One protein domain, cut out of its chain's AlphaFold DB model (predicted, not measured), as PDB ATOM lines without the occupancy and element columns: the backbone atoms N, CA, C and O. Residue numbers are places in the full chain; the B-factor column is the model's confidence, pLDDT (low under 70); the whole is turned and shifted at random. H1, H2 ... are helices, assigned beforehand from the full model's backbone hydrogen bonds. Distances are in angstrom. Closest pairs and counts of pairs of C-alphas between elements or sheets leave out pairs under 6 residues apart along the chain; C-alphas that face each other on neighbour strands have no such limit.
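This is residues 641 to 716 of the 1084 residues of the protein "Phospholipase A(2)" of Lasius niger (UniProt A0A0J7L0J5). Little regular structure: two short helices, H1 and H3, lie side by side toward one end, and long loops make much of the rest, with the small H2 near H3. The 76 printed residues have three named helices, in the order H1, H2, H3, and no named strand; the class is all helix, with only 24 residues in named elements. The whole is compact, with a radius of gyration of the C-alphas of 11.5 A, and spans 32 by 24 by 21 A.

H1, residues 644 to 652, touches H3, residues 676 to 686; their closest C-alphas, of Pro 644 and Ile 681, are 5.8 A apart. They run the same way at a shallow tilt of 16 degrees. H2, residues 667 to 670, is apart from H1. H2 and H3 are close but not clearly touching, the closest C-alphas, of Ser 668 and Ile 682, being 6.5 A apart. In H1 and H3 every O i to N i+4 pair is within hydrogen-bond range; H2 is too short for such a pair.

H1 begins at C-alpha 644 (26.459, 43.803, 4.007) and is 12.0 A long. H2 is 5.3 A long. H3 is 15.6 A long and ends at C-alpha 686 (16.391, 44.929, 12.667).

The C-alphas farthest apart, of Trp 662 and Ser 716, are 36.3 A apart. The link H1 to H2 is long, and H2 to H3 is tight; residues 687 to 716 hold no named element. The printed part has no cut, and no printed residue is under 70 in pLDDT.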
ATOM      1  N   ALA A 641      22.281  47.272  -3.561       94.75
ATOM      2  CA  ALA A 641      23.478  46.621  -4.090       94.75
ATOM      3  C   ALA A 641      23.824  45.282  -3.403       94.75
ATOM      4  O   ALA A 641      24.779  44.624  -3.833       94.75
ATOM      5  N   GLU A 642      23.095  44.881  -2.354       94.19
ATOM      6  CA  GLU A 642      23.306  43.659  -1.564       94.19
ATOM      7  C   GLU A 642      24.738  43.543  -1.006       94.19
ATOM      8  O   GLU A 642      25.439  42.551  -1.211       94.19
ATOM      9  N   THR A 643      25.212  44.593  -0.320       95.44
ATOM     10  CA  THR A 643      26.584  44.656   0.229       95.44
ATOM     11  C   THR A 643      26.616  44.813   1.757       95.44
ATOM     12  O   THR A 643      26.770  45.932   2.254       95.44
ATOM     13  N   PRO A 644      26.536  43.718   2.545       94.88
ATOM     14  CA  PRO A 644      26.459  43.803   4.007       94.88
ATOM     15  C   PRO A 644      27.607  44.586   4.650       94.88
ATOM     16  O   PRO A 644      27.361  45.393   5.538       94.88
ATOM     17  N   ALA A 645      28.845  44.424   4.171       96.06
ATOM     18  CA  ALA A 645      29.999  45.138   4.721       96.06
ATOM     19  C   ALA A 645      29.889  46.669   4.558       96.06
ATOM     20  O   ALA A 645      30.230  47.425   5.468       96.06
ATOM     21  N   ILE A 646      29.366  47.145   3.420       98.19
ATOM     22  CA  ILE A 646      29.126  48.579   3.188       98.19
ATOM     23  C   ILE A 646      27.943  49.058   4.034       98.19
ATOM     24  O   ILE A 646      28.040  50.118   4.645       98.19
ATOM     25  N   VAL A 647      26.872  48.263   4.141       97.81
ATOM     26  CA  VAL A 647      25.729  48.552   5.025       97.81
ATOM     27  C   VAL A 647      26.192  48.716   6.479       97.81
ATOM     28  O   VAL A 647      25.914  49.742   7.098       97.81
ATOM     29  N   GLN A 648      26.970  47.766   7.010       97.19
ATOM     30  CA  GLN A 648      27.552  47.836   8.357       97.19
ATOM     31  C   GLN A 648      28.438  49.070   8.535       97.19
ATOM     32  O   GLN A 648      28.357  49.743   9.563       97.19
ATOM     33  N   THR A 649      29.253  49.391   7.525       97.31
ATOM     34  CA  THR A 649      30.118  50.576   7.535       97.31
ATOM     35  C   THR A 649      29.289  51.852   7.634       97.31
ATOM     36  O   THR A 649      29.484  52.630   8.564       97.31
ATOM     37  N   LEU A 650      28.325  52.058   6.734       97.81
ATOM     38  CA  LEU A 650      27.472  53.249   6.724       97.81
ATOM     39  C   LEU A 650      26.728  53.413   8.059       97.81
ATOM     40  O   LEU A 650      26.755  54.493   8.649       97.81
ATOM     41  N   ILE A 651      26.162  52.328   8.596       96.75
ATOM     42  CA  ILE A 651      25.517  52.308   9.919       96.75
ATOM     43  C   ILE A 651      26.503  52.713  11.029       96.75
ATOM     44  O   ILE A 651      26.176  53.548  11.877       96.75
ATOM     45  N   GLY A 652      27.719  52.159  11.029       94.69
ATOM     46  CA  GLY A 652      28.762  52.484  12.009       94.69
ATOM     47  C   GLY A 652      29.193  53.955  11.973       94.69
ATOM     48  O   GLY A 652      29.501  54.553  13.009       94.69
ATOM     49  N   PHE A 653      29.138  54.583  10.800       94.69
ATOM     50  CA  PHE A 653      29.405  56.013  10.620       94.69
ATOM     51  C   PHE A 653      28.175  56.914  10.835       94.69
ATOM     52  O   PHE A 653      28.298  58.134  10.768       94.69
ATOM     53  N   GLY A 654      27.021  56.351  11.211       93.50
ATOM     54  CA  GLY A 654      25.828  57.118  11.583       93.50
ATOM     55  C   GLY A 654      24.829  57.358  10.457       93.50
ATOM     56  O   GLY A 654      24.114  58.357  10.506       93.50
ATOM     57  N   ALA A 655      24.778  56.471   9.461       96.62
ATOM     58  CA  ALA A 655      23.683  56.464   8.500       96.62
ATOM     59  C   ALA A 655      22.335  56.335   9.218       96.62
ATOM     60  O   ALA A 655      22.187  55.510  10.126       96.62
ATOM     61  N   ASP A 656      21.369  57.145   8.797       96.06
ATOM     62  CA  ASP A 656      19.995  57.051   9.267       96.06
ATOM     63  C   ASP A 656      19.332  55.805   8.667       96.06
ATOM     64  O   ASP A 656      19.202  55.667   7.447       96.06
ATOM     65  N   ILE A 657      18.971  54.871   9.545       96.00
ATOM     66  CA  ILE A 657      18.421  53.560   9.190       96.00
ATOM     67  C   ILE A 657      16.953  53.634   8.765       96.00
ATOM     68  O   ILE A 657      16.494  52.729   8.067       96.00
ATOM     69  N   ASP A 658      16.262  54.713   9.140       95.19
ATOM     70  CA  ASP A 658      14.833  54.926   8.903       95.19
ATOM     71  C   ASP A 658      14.576  56.086   7.924       95.19
ATOM     72  O   ASP A 658      13.431  56.492   7.718       95.19
ATOM     73  N   ALA A 659      15.631  56.602   7.283       95.69
ATOM     74  CA  ALA A 659      15.524  57.639   6.263       95.69
ATOM     75  C   ALA A 659      14.554  57.214   5.151       95.69
ATOM     76  O   ALA A 659      14.606  56.085   4.679       95.69
ATOM     77  N   GLN A 660      13.698  58.128   4.702       94.31
ATOM     78  CA  GLN A 660      12.716  57.862   3.654       94.31
ATOM     79  C   GLN A 660      13.097  58.589   2.366       94.31
ATOM     80  O   GLN A 660      13.336  59.799   2.387       94.31
ATOM     81  N   ASN A 661      13.116  57.866   1.245       95.19
ATOM     82  CA  ASN A 661      13.267  58.486  -0.071       95.19
ATOM     83  C   ASN A 661      11.971  59.195  -0.521       95.19
ATOM     84  O   ASN A 661      10.966  59.212   0.194       95.19
ATOM     85  N   TRP A 662      11.944  59.777  -1.725       95.44
ATOM     86  CA  TRP A 662      10.759  60.512  -2.206       95.44
ATOM     87  C   TRP A 662       9.541  59.625  -2.504       95.44
ATOM     88  O   TRP A 662       8.444  60.141  -2.723       95.44
ATOM     89  N   LYS A 663       9.709  58.299  -2.474       92.31
ATOM     90  CA  LYS A 663       8.630  57.301  -2.528       92.31
ATOM     91  C   LYS A 663       8.231  56.786  -1.139       92.31
ATOM     92  O   LYS A 663       7.460  55.836  -1.051       92.31
ATOM     93  N   SER A 664       8.755  57.390  -0.070       92.88
ATOM     94  CA  SER A 664       8.590  56.942   1.318       92.88
ATOM     95  C   SER A 664       9.121  55.527   1.589       92.88
ATOM     96  O   SER A 664       8.723  54.888   2.562       92.88
ATOM     97  N   GLU A 665      10.027  55.025   0.746       93.38
ATOM     98  CA  GLU A 665      10.709  53.750   0.960       93.38
ATOM     99  C   GLU A 665      11.873  53.971   1.932       93.38
ATOM    100  O   GLU A 665      12.637  54.922   1.772       93.38
ATOM    101  N   THR A 666      12.010  53.094   2.926       94.88
ATOM    102  CA  THR A 666      13.168  53.044   3.834       94.88
ATOM    103  C   THR A 666      14.268  52.136   3.266       94.88
ATOM    104  O   THR A 666      13.986  51.296   2.400       94.88
ATOM    105  N   PRO A 667      15.511  52.171   3.788       95.44
ATOM    106  CA  PRO A 667      16.536  51.206   3.402       95.44
ATOM    107  C   PRO A 667      16.076  49.760   3.605       95.44
ATOM    108  O   PRO A 667      16.337  48.911   2.758       95.44
ATOM    109  N   SER A 668      15.333  49.478   4.683       94.25
ATOM    110  CA  SER A 668      14.774  48.146   4.942       94.25
ATOM    111  C   SER A 668      13.765  47.700   3.881       94.25
ATOM    112  O   SER A 668      13.685  46.502   3.629       94.25
ATOM    113  N   HIS A 669      13.043  48.627   3.239       94.06
ATOM    114  CA  HIS A 669      12.099  48.349   2.150       94.06
ATOM    115  C   HIS A 669      12.792  47.976   0.830       94.06
ATOM    116  O   HIS A 669      12.240  47.230   0.024       94.06
ATOM    117  N   LYS A 670      14.011  48.477   0.603       93.88
ATOM    118  CA  LYS A 670      14.795  48.241  -0.623       93.88
ATOM    119  C   LYS A 670      15.539  46.899  -0.627       93.88
ATOM    120  O   LYS A 670      16.210  46.580  -1.606       93.88
ATOM    121  N   ALA A 671      15.465  46.125   0.455       94.31
ATOM    122  CA  ALA A 671      16.211  44.881   0.592       94.31
ATOM    123  C   ALA A 671      15.589  43.731  -0.214       94.31
ATOM    124  O   ALA A 671      14.388  43.474  -0.158       94.31
ATOM    125  N   ASN A 672      16.437  42.962  -0.894       92.88
ATOM    126  CA  ASN A 672      16.018  41.766  -1.616       92.88
ATOM    127  C   ASN A 672      16.024  40.524  -0.705       92.88
ATOM    128  O   ASN A 672      17.059  39.896  -0.500       92.88
ATOM    129  N   ILE A 673      14.870  40.145  -0.152       90.00
ATOM    130  CA  ILE A 673      14.770  39.006   0.784       90.00
ATOM    131  C   ILE A 673      14.879  37.622   0.126       90.00
ATOM    132  O   ILE A 673      14.890  36.618   0.836       90.00
ATOM    133  N   ASP A 674      14.981  37.539  -1.200       90.31
ATOM    134  CA  ASP A 674      15.159  36.255  -1.886       90.31
ATOM    135  C   ASP A 674      16.622  35.778  -1.851       90.31
ATOM    136  O   ASP A 674      16.902  34.602  -2.089       90.31
ATOM    137  N   THR A 675      17.571  36.663  -1.516       93.12
ATOM    138  CA  THR A 675      19.000  36.335  -1.453       93.12
ATOM    139  C   THR A 675      19.495  36.177  -0.018       93.12
ATOM    140  O   THR A 675      18.983  36.773   0.934       93.12
ATOM    141  N   THR A 676      20.538  35.366   0.172       91.88
ATOM    142  CA  THR A 676      21.181  35.201   1.485       91.88
ATOM    143  C   THR A 676      21.720  36.531   2.016       91.88
ATOM    144  O   THR A 676      21.595  36.810   3.207       91.88
ATOM    145  N   GLU A 677      22.284  37.369   1.143       92.88
ATOM    146  CA  GLU A 677      22.854  38.661   1.534       92.88
ATOM    147  C   GLU A 677      21.774  39.674   1.920       92.88
ATOM    148  O   GLU A 677      21.912  40.337   2.948       92.88
ATOM    149  N   GLY A 678      20.655  39.739   1.193       93.19
ATOM    150  CA  GLY A 678      19.535  40.590   1.591       93.19
ATOM    151  C   GLY A 678      18.894  40.152   2.911       93.19
ATOM    152  O   GLY A 678      18.586  40.995   3.753       93.19
ATOM    153  N   ASN A 679      18.801  38.843   3.178       93.12
ATOM    154  CA  ASN A 679      18.338  38.337   4.477       93.12
ATOM    155  C   ASN A 679      19.289  38.671   5.634       93.12
ATOM    156  O   ASN A 679      18.827  38.976   6.738       93.12
ATOM    157  N   LYS A 680      20.605  38.654   5.393       93.75
ATOM    158  CA  LYS A 680      21.590  39.162   6.359       93.75
ATOM    159  C   LYS A 680      21.404  40.661   6.581       93.75
ATOM    160  O   LYS A 680      21.397  41.093   7.725       93.75
ATOM    161  N   ILE A 681      21.208  41.453   5.525       95.94
ATOM    162  CA  ILE A 681      20.991  42.908   5.624       95.94
ATOM    163  C   ILE A 681      19.738  43.238   6.440       95.94
ATOM    164  O   ILE A 681      19.791  44.104   7.312       95.94
ATOM    165  N   ILE A 682      18.636  42.513   6.232       95.38
ATOM    166  CA  ILE A 682      17.427  42.651   7.054       95.38
ATOM    167  C   ILE A 682      17.733  42.383   8.530       95.38
ATOM    168  O   ILE A 682      17.340  43.180   9.380       95.38
ATOM    169  N   TYR A 683      18.493  41.330   8.843       94.50
ATOM    170  CA  TYR A 683      18.946  41.092  10.214       94.50
ATOM    171  C   TYR A 683      19.807  42.240  10.755       94.50
ATOM    172  O   TYR A 683      19.572  42.706  11.873       94.50
ATOM    173  N   LEU A 684      20.754  42.744   9.957       95.12
ATOM    174  CA  LEU A 684      21.640  43.840  10.349       95.12
ATOM    175  C   LEU A 684      20.873  45.120  10.720       95.12
ATOM    176  O   LEU A 684      21.284  45.821  11.645       95.12
ATOM    177  N   LEU A 685      19.779  45.414  10.012       95.69
ATOM    178  CA  LEU A 685      18.915  46.574  10.248       95.69
ATOM    179  C   LEU A 685      17.977  46.360  11.451       95.69
ATOM    180  O   LEU A 685      17.885  47.218  12.328       95.69
ATOM    181  N   HIS A 686      17.320  45.201  11.557       93.62
ATOM    182  CA  HIS A 686      16.391  44.929  12.667       93.62
ATOM    183  C   HIS A 686      17.093  44.794  14.019       93.62
ATOM    184  O   HIS A 686      16.566  45.256  15.030       93.62
ATOM    185  N   ALA A 687      18.295  44.214  14.066       92.38
ATOM    186  CA  ALA A 687      19.033  44.044  15.322       92.38
ATOM    187  C   ALA A 687      19.413  45.386  15.987       92.38
ATOM    188  O   ALA A 687      19.565  45.455  17.210       92.38
ATOM    189  N   ILE A 688      19.510  46.464  15.202       93.44
ATOM    190  CA  ILE A 688      19.775  47.830  15.682       93.44
ATOM    191  C   ILE A 688      18.513  48.700  15.781       93.44
ATOM    192  O   ILE A 688      18.631  49.881  16.101       93.44
ATOM    193  N   GLY A 689      17.330  48.117  15.555       91.44
ATOM    194  CA  GLY A 689      16.041  48.762  15.801       91.44
ATOM    195  C   GLY A 689      15.408  49.485  14.615       91.44
ATOM    196  O   GLY A 689      14.607  50.375  14.873       91.44
ATOM    197  N   ALA A 690      15.734  49.124  13.368       93.75
ATOM    198  CA  ALA A 690      15.079  49.708  12.194       93.75
ATOM    199  C   ALA A 690      13.554  49.532  12.243       93.75
ATOM    200  O   ALA A 690      13.041  48.441  12.534       93.75
ATOM    201  N   GLU A 691      12.829  50.603  11.938       91.94
ATOM    202  CA  GLU A 691      11.378  50.616  11.941       91.94
ATOM    203  C   GLU A 691      10.812  49.859  10.728       91.94
ATOM    204  O   GLU A 691      11.400  49.763   9.642       91.94
ATOM    205  N   ARG A 692       9.632  49.266  10.929       91.88
ATOM    206  CA  ARG A 692       8.859  48.648   9.846       91.88
ATOM    207  C   ARG A 692       8.065  49.723   9.115       91.88
ATOM    208  O   ARG A 692       7.726  50.755   9.686       91.88
ATOM    209  N   CYS A 693       7.726  49.451   7.860       91.69
ATOM    210  CA  CYS A 693       6.893  50.341   7.061       91.69
ATOM    211  C   CYS A 693       5.535  50.597   7.739       91.69
ATOM    212  O   CYS A 693       5.025  49.752   8.484       91.69
ATOM    213  N   SER A 694       4.927  51.749   7.442       89.06
ATOM    214  CA  SER A 694       3.571  52.069   7.894       89.06
ATOM    215  C   SER A 694       2.540  51.105   7.289       89.06
ATOM    216  O   SER A 694       2.783  50.461   6.267       89.06
ATOM    217  N   SER A 695       1.352  51.017   7.895       88.44
ATOM    218  CA  SER A 695       0.259  50.175   7.382       88.44
ATOM    219  C   SER A 695      -0.261  50.599   6.004       88.44
ATOM    220  O   SER A 695      -0.938  49.817   5.345       88.44
ATOM    221  N   GLU A 696       0.022  51.834   5.586       87.25
ATOM    222  CA  GLU A 696      -0.421  52.415   4.314       87.25
ATOM    223  C   GLU A 696       0.560  52.132   3.165       87.25
ATOM    224  O   GLU A 696       0.198  52.265   1.995       87.25
ATOM    225  N   MET A 697       1.790  51.709   3.480       88.19
ATOM    226  CA  MET A 697       2.830  51.451   2.489       88.19
ATOM    227  C   MET A 697       2.528  50.189   1.675       88.19
ATOM    228  O   MET A 697       2.322  49.096   2.211       88.19
ATOM    229  N   THR A 698       2.552  50.325   0.352       87.44
ATOM    230  CA  THR A 698       2.336  49.212  -0.584       87.44
ATOM    231  C   THR A 698       3.671  48.645  -1.077       87.44
ATOM    232  O   THR A 698       4.708  49.276  -0.921       87.44
ATOM    233  N   GLY A 699       3.683  47.417  -1.608       89.19
ATOM    234  CA  GLY A 699       4.917  46.789  -2.116       89.19
ATOM    235  C   GLY A 699       5.867  46.218  -1.052       89.19
ATOM    236  O   GLY A 699       6.960  45.780  -1.389       89.19
ATOM    237  N   CYS A 700       5.464  46.172   0.223       90.94
ATOM    238  CA  CYS A 700       6.316  45.664   1.301       90.94
ATOM    239  C   CYS A 700       6.557  44.146   1.217       90.94
ATOM    240  O   CYS A 700       5.611  43.358   1.118       90.94
ATOM    241  N   HIS A 701       7.811  43.727   1.384       92.56
ATOM    242  CA  HIS A 701       8.196  42.327   1.585       92.56
ATOM    243  C   HIS A 701       8.136  41.931   3.080       92.56
ATOM    244  O   HIS A 701       8.007  42.781   3.964       92.56
ATOM    245  N   LEU A 702       8.255  40.632   3.400       90.06
ATOM    246  CA  LEU A 702       8.102  40.098   4.776       90.06
ATOM    247  C   LEU A 702       9.021  40.775   5.814       90.06
ATOM    248  O   LEU A 702       8.642  40.970   6.967       90.06
ATOM    249  N   GLY A 703      10.229  41.151   5.393       88.00
ATOM    250  CA  GLY A 703      11.217  41.844   6.225       88.00
ATOM    251  C   GLY A 703      10.870  43.285   6.623       88.00
ATOM    252  O   GLY A 703      11.399  43.743   7.625       88.00
ATOM    253  N   CYS A 704       9.994  43.999   5.907       92.31
ATOM    254  CA  CYS A 704       9.672  45.409   6.199       92.31
ATOM    255  C   CYS A 704       8.179  45.666   6.455       92.31
ATOM    256  O   CYS A 704       7.822  46.689   7.035       92.31
ATOM    257  N   LYS A 705       7.302  44.735   6.062       92.06
ATOM    258  CA  LYS A 705       5.846  44.865   6.172       92.06
ATOM    259  C   LYS A 705       5.376  45.064   7.620       92.06
ATOM    260  O   LYS A 705       5.854  44.403   8.548       92.06
ATOM    261  N   TYR A 706       4.396  45.955   7.785       90.50
ATOM    262  CA  TYR A 706       3.727  46.231   9.056       90.50
ATOM    263  C   TYR A 706       3.092  44.966   9.661       90.50
ATOM    264  O   TYR A 706       2.385  44.229   8.971       90.50
ATOM    265  N   GLY A 707       3.315  44.732  10.958       86.62
ATOM    266  CA  GLY A 707       2.728  43.615  11.712       86.62
ATOM    267  C   GLY A 707       3.372  42.239  11.489       86.62
ATOM    268  O   GLY A 707       2.958  41.277  12.131       86.62
ATOM    269  N   GLU A 708       4.376  42.131  10.617       90.44
ATOM    270  CA  GLU A 708       5.160  40.903  10.437       90.44
ATOM    271  C   GLU A 708       6.315  40.816  11.449       90.44
ATOM    272  O   GLU A 708       6.821  41.834  11.917       90.44
ATOM    273  N   ASN A 709       6.783  39.596  11.737       89.31
ATOM    274  CA  ASN A 709       7.861  39.337  12.710       89.31
ATOM    275  C   ASN A 709       9.157  38.806  12.078       89.31
ATOM    276  O   ASN A 709      10.086  38.438  12.794       89.31
ATOM    277  N   TYR A 710       9.239  38.733  10.748       91.38
ATOM    278  CA  TYR A 710      10.445  38.251  10.077       91.38
ATOM    279  C   TYR A 710      11.582  39.274  10.202       91.38
ATOM    280  O   TYR A 710      11.427  40.421   9.778       91.38
ATOM    281  N   THR A 711      12.713  38.868  10.782       89.50
ATOM    282  CA  THR A 711      13.879  39.727  11.066       89.50
ATOM    283  C   THR A 711      15.148  39.267  10.345       89.50
ATOM    284  O   THR A 711      16.244  39.643  10.741       89.50
ATOM    285  N   GLY A 712      15.025  38.486   9.267       89.12
ATOM    286  CA  GLY A 712      16.178  38.008   8.496       89.12
ATOM    287  C   GLY A 712      16.860  36.784   9.113       89.12
ATOM    288  O   GLY A 712      16.303  36.110   9.981       89.12
ATOM    289  N   ILE A 713      18.070  36.478   8.637       86.44
ATOM    290  CA  ILE A 713      18.864  35.327   9.098       86.44
ATOM    291  C   ILE A 713      20.046  35.843   9.919       86.44
ATOM    292  O   ILE A 713      20.944  36.496   9.386       86.44
ATOM    293  N   ALA A 714      20.046  35.522  11.213       82.81
ATOM    294  CA  ALA A 714      21.143  35.850  12.111       82.81
ATOM    295  C   ALA A 714      22.405  35.023  11.781       82.81
ATOM    296  O   ALA A 714      22.289  33.841  11.439       82.81
ATOM    297  N   PRO A 715      23.614  35.600  11.907       78.44
ATOM    298  CA  PRO A 715      24.850  34.831  11.873       78.44
ATOM    299  C   PRO A 715      24.913  33.872  13.073       78.44
ATOM    300  O   PRO A 715      24.278  34.097  14.103       78.44
ATOM    301  N   SER A 716      25.691  32.797  12.949       75.31
ATOM    302  CA  SER A 716      25.888  31.835  14.038       75.31
ATOM    303  C   SER A 716      26.493  32.513  15.270       75.31
ATOM    304  O   SER A 716      27.503  33.209  15.150       75.31
TER     305      SER A 716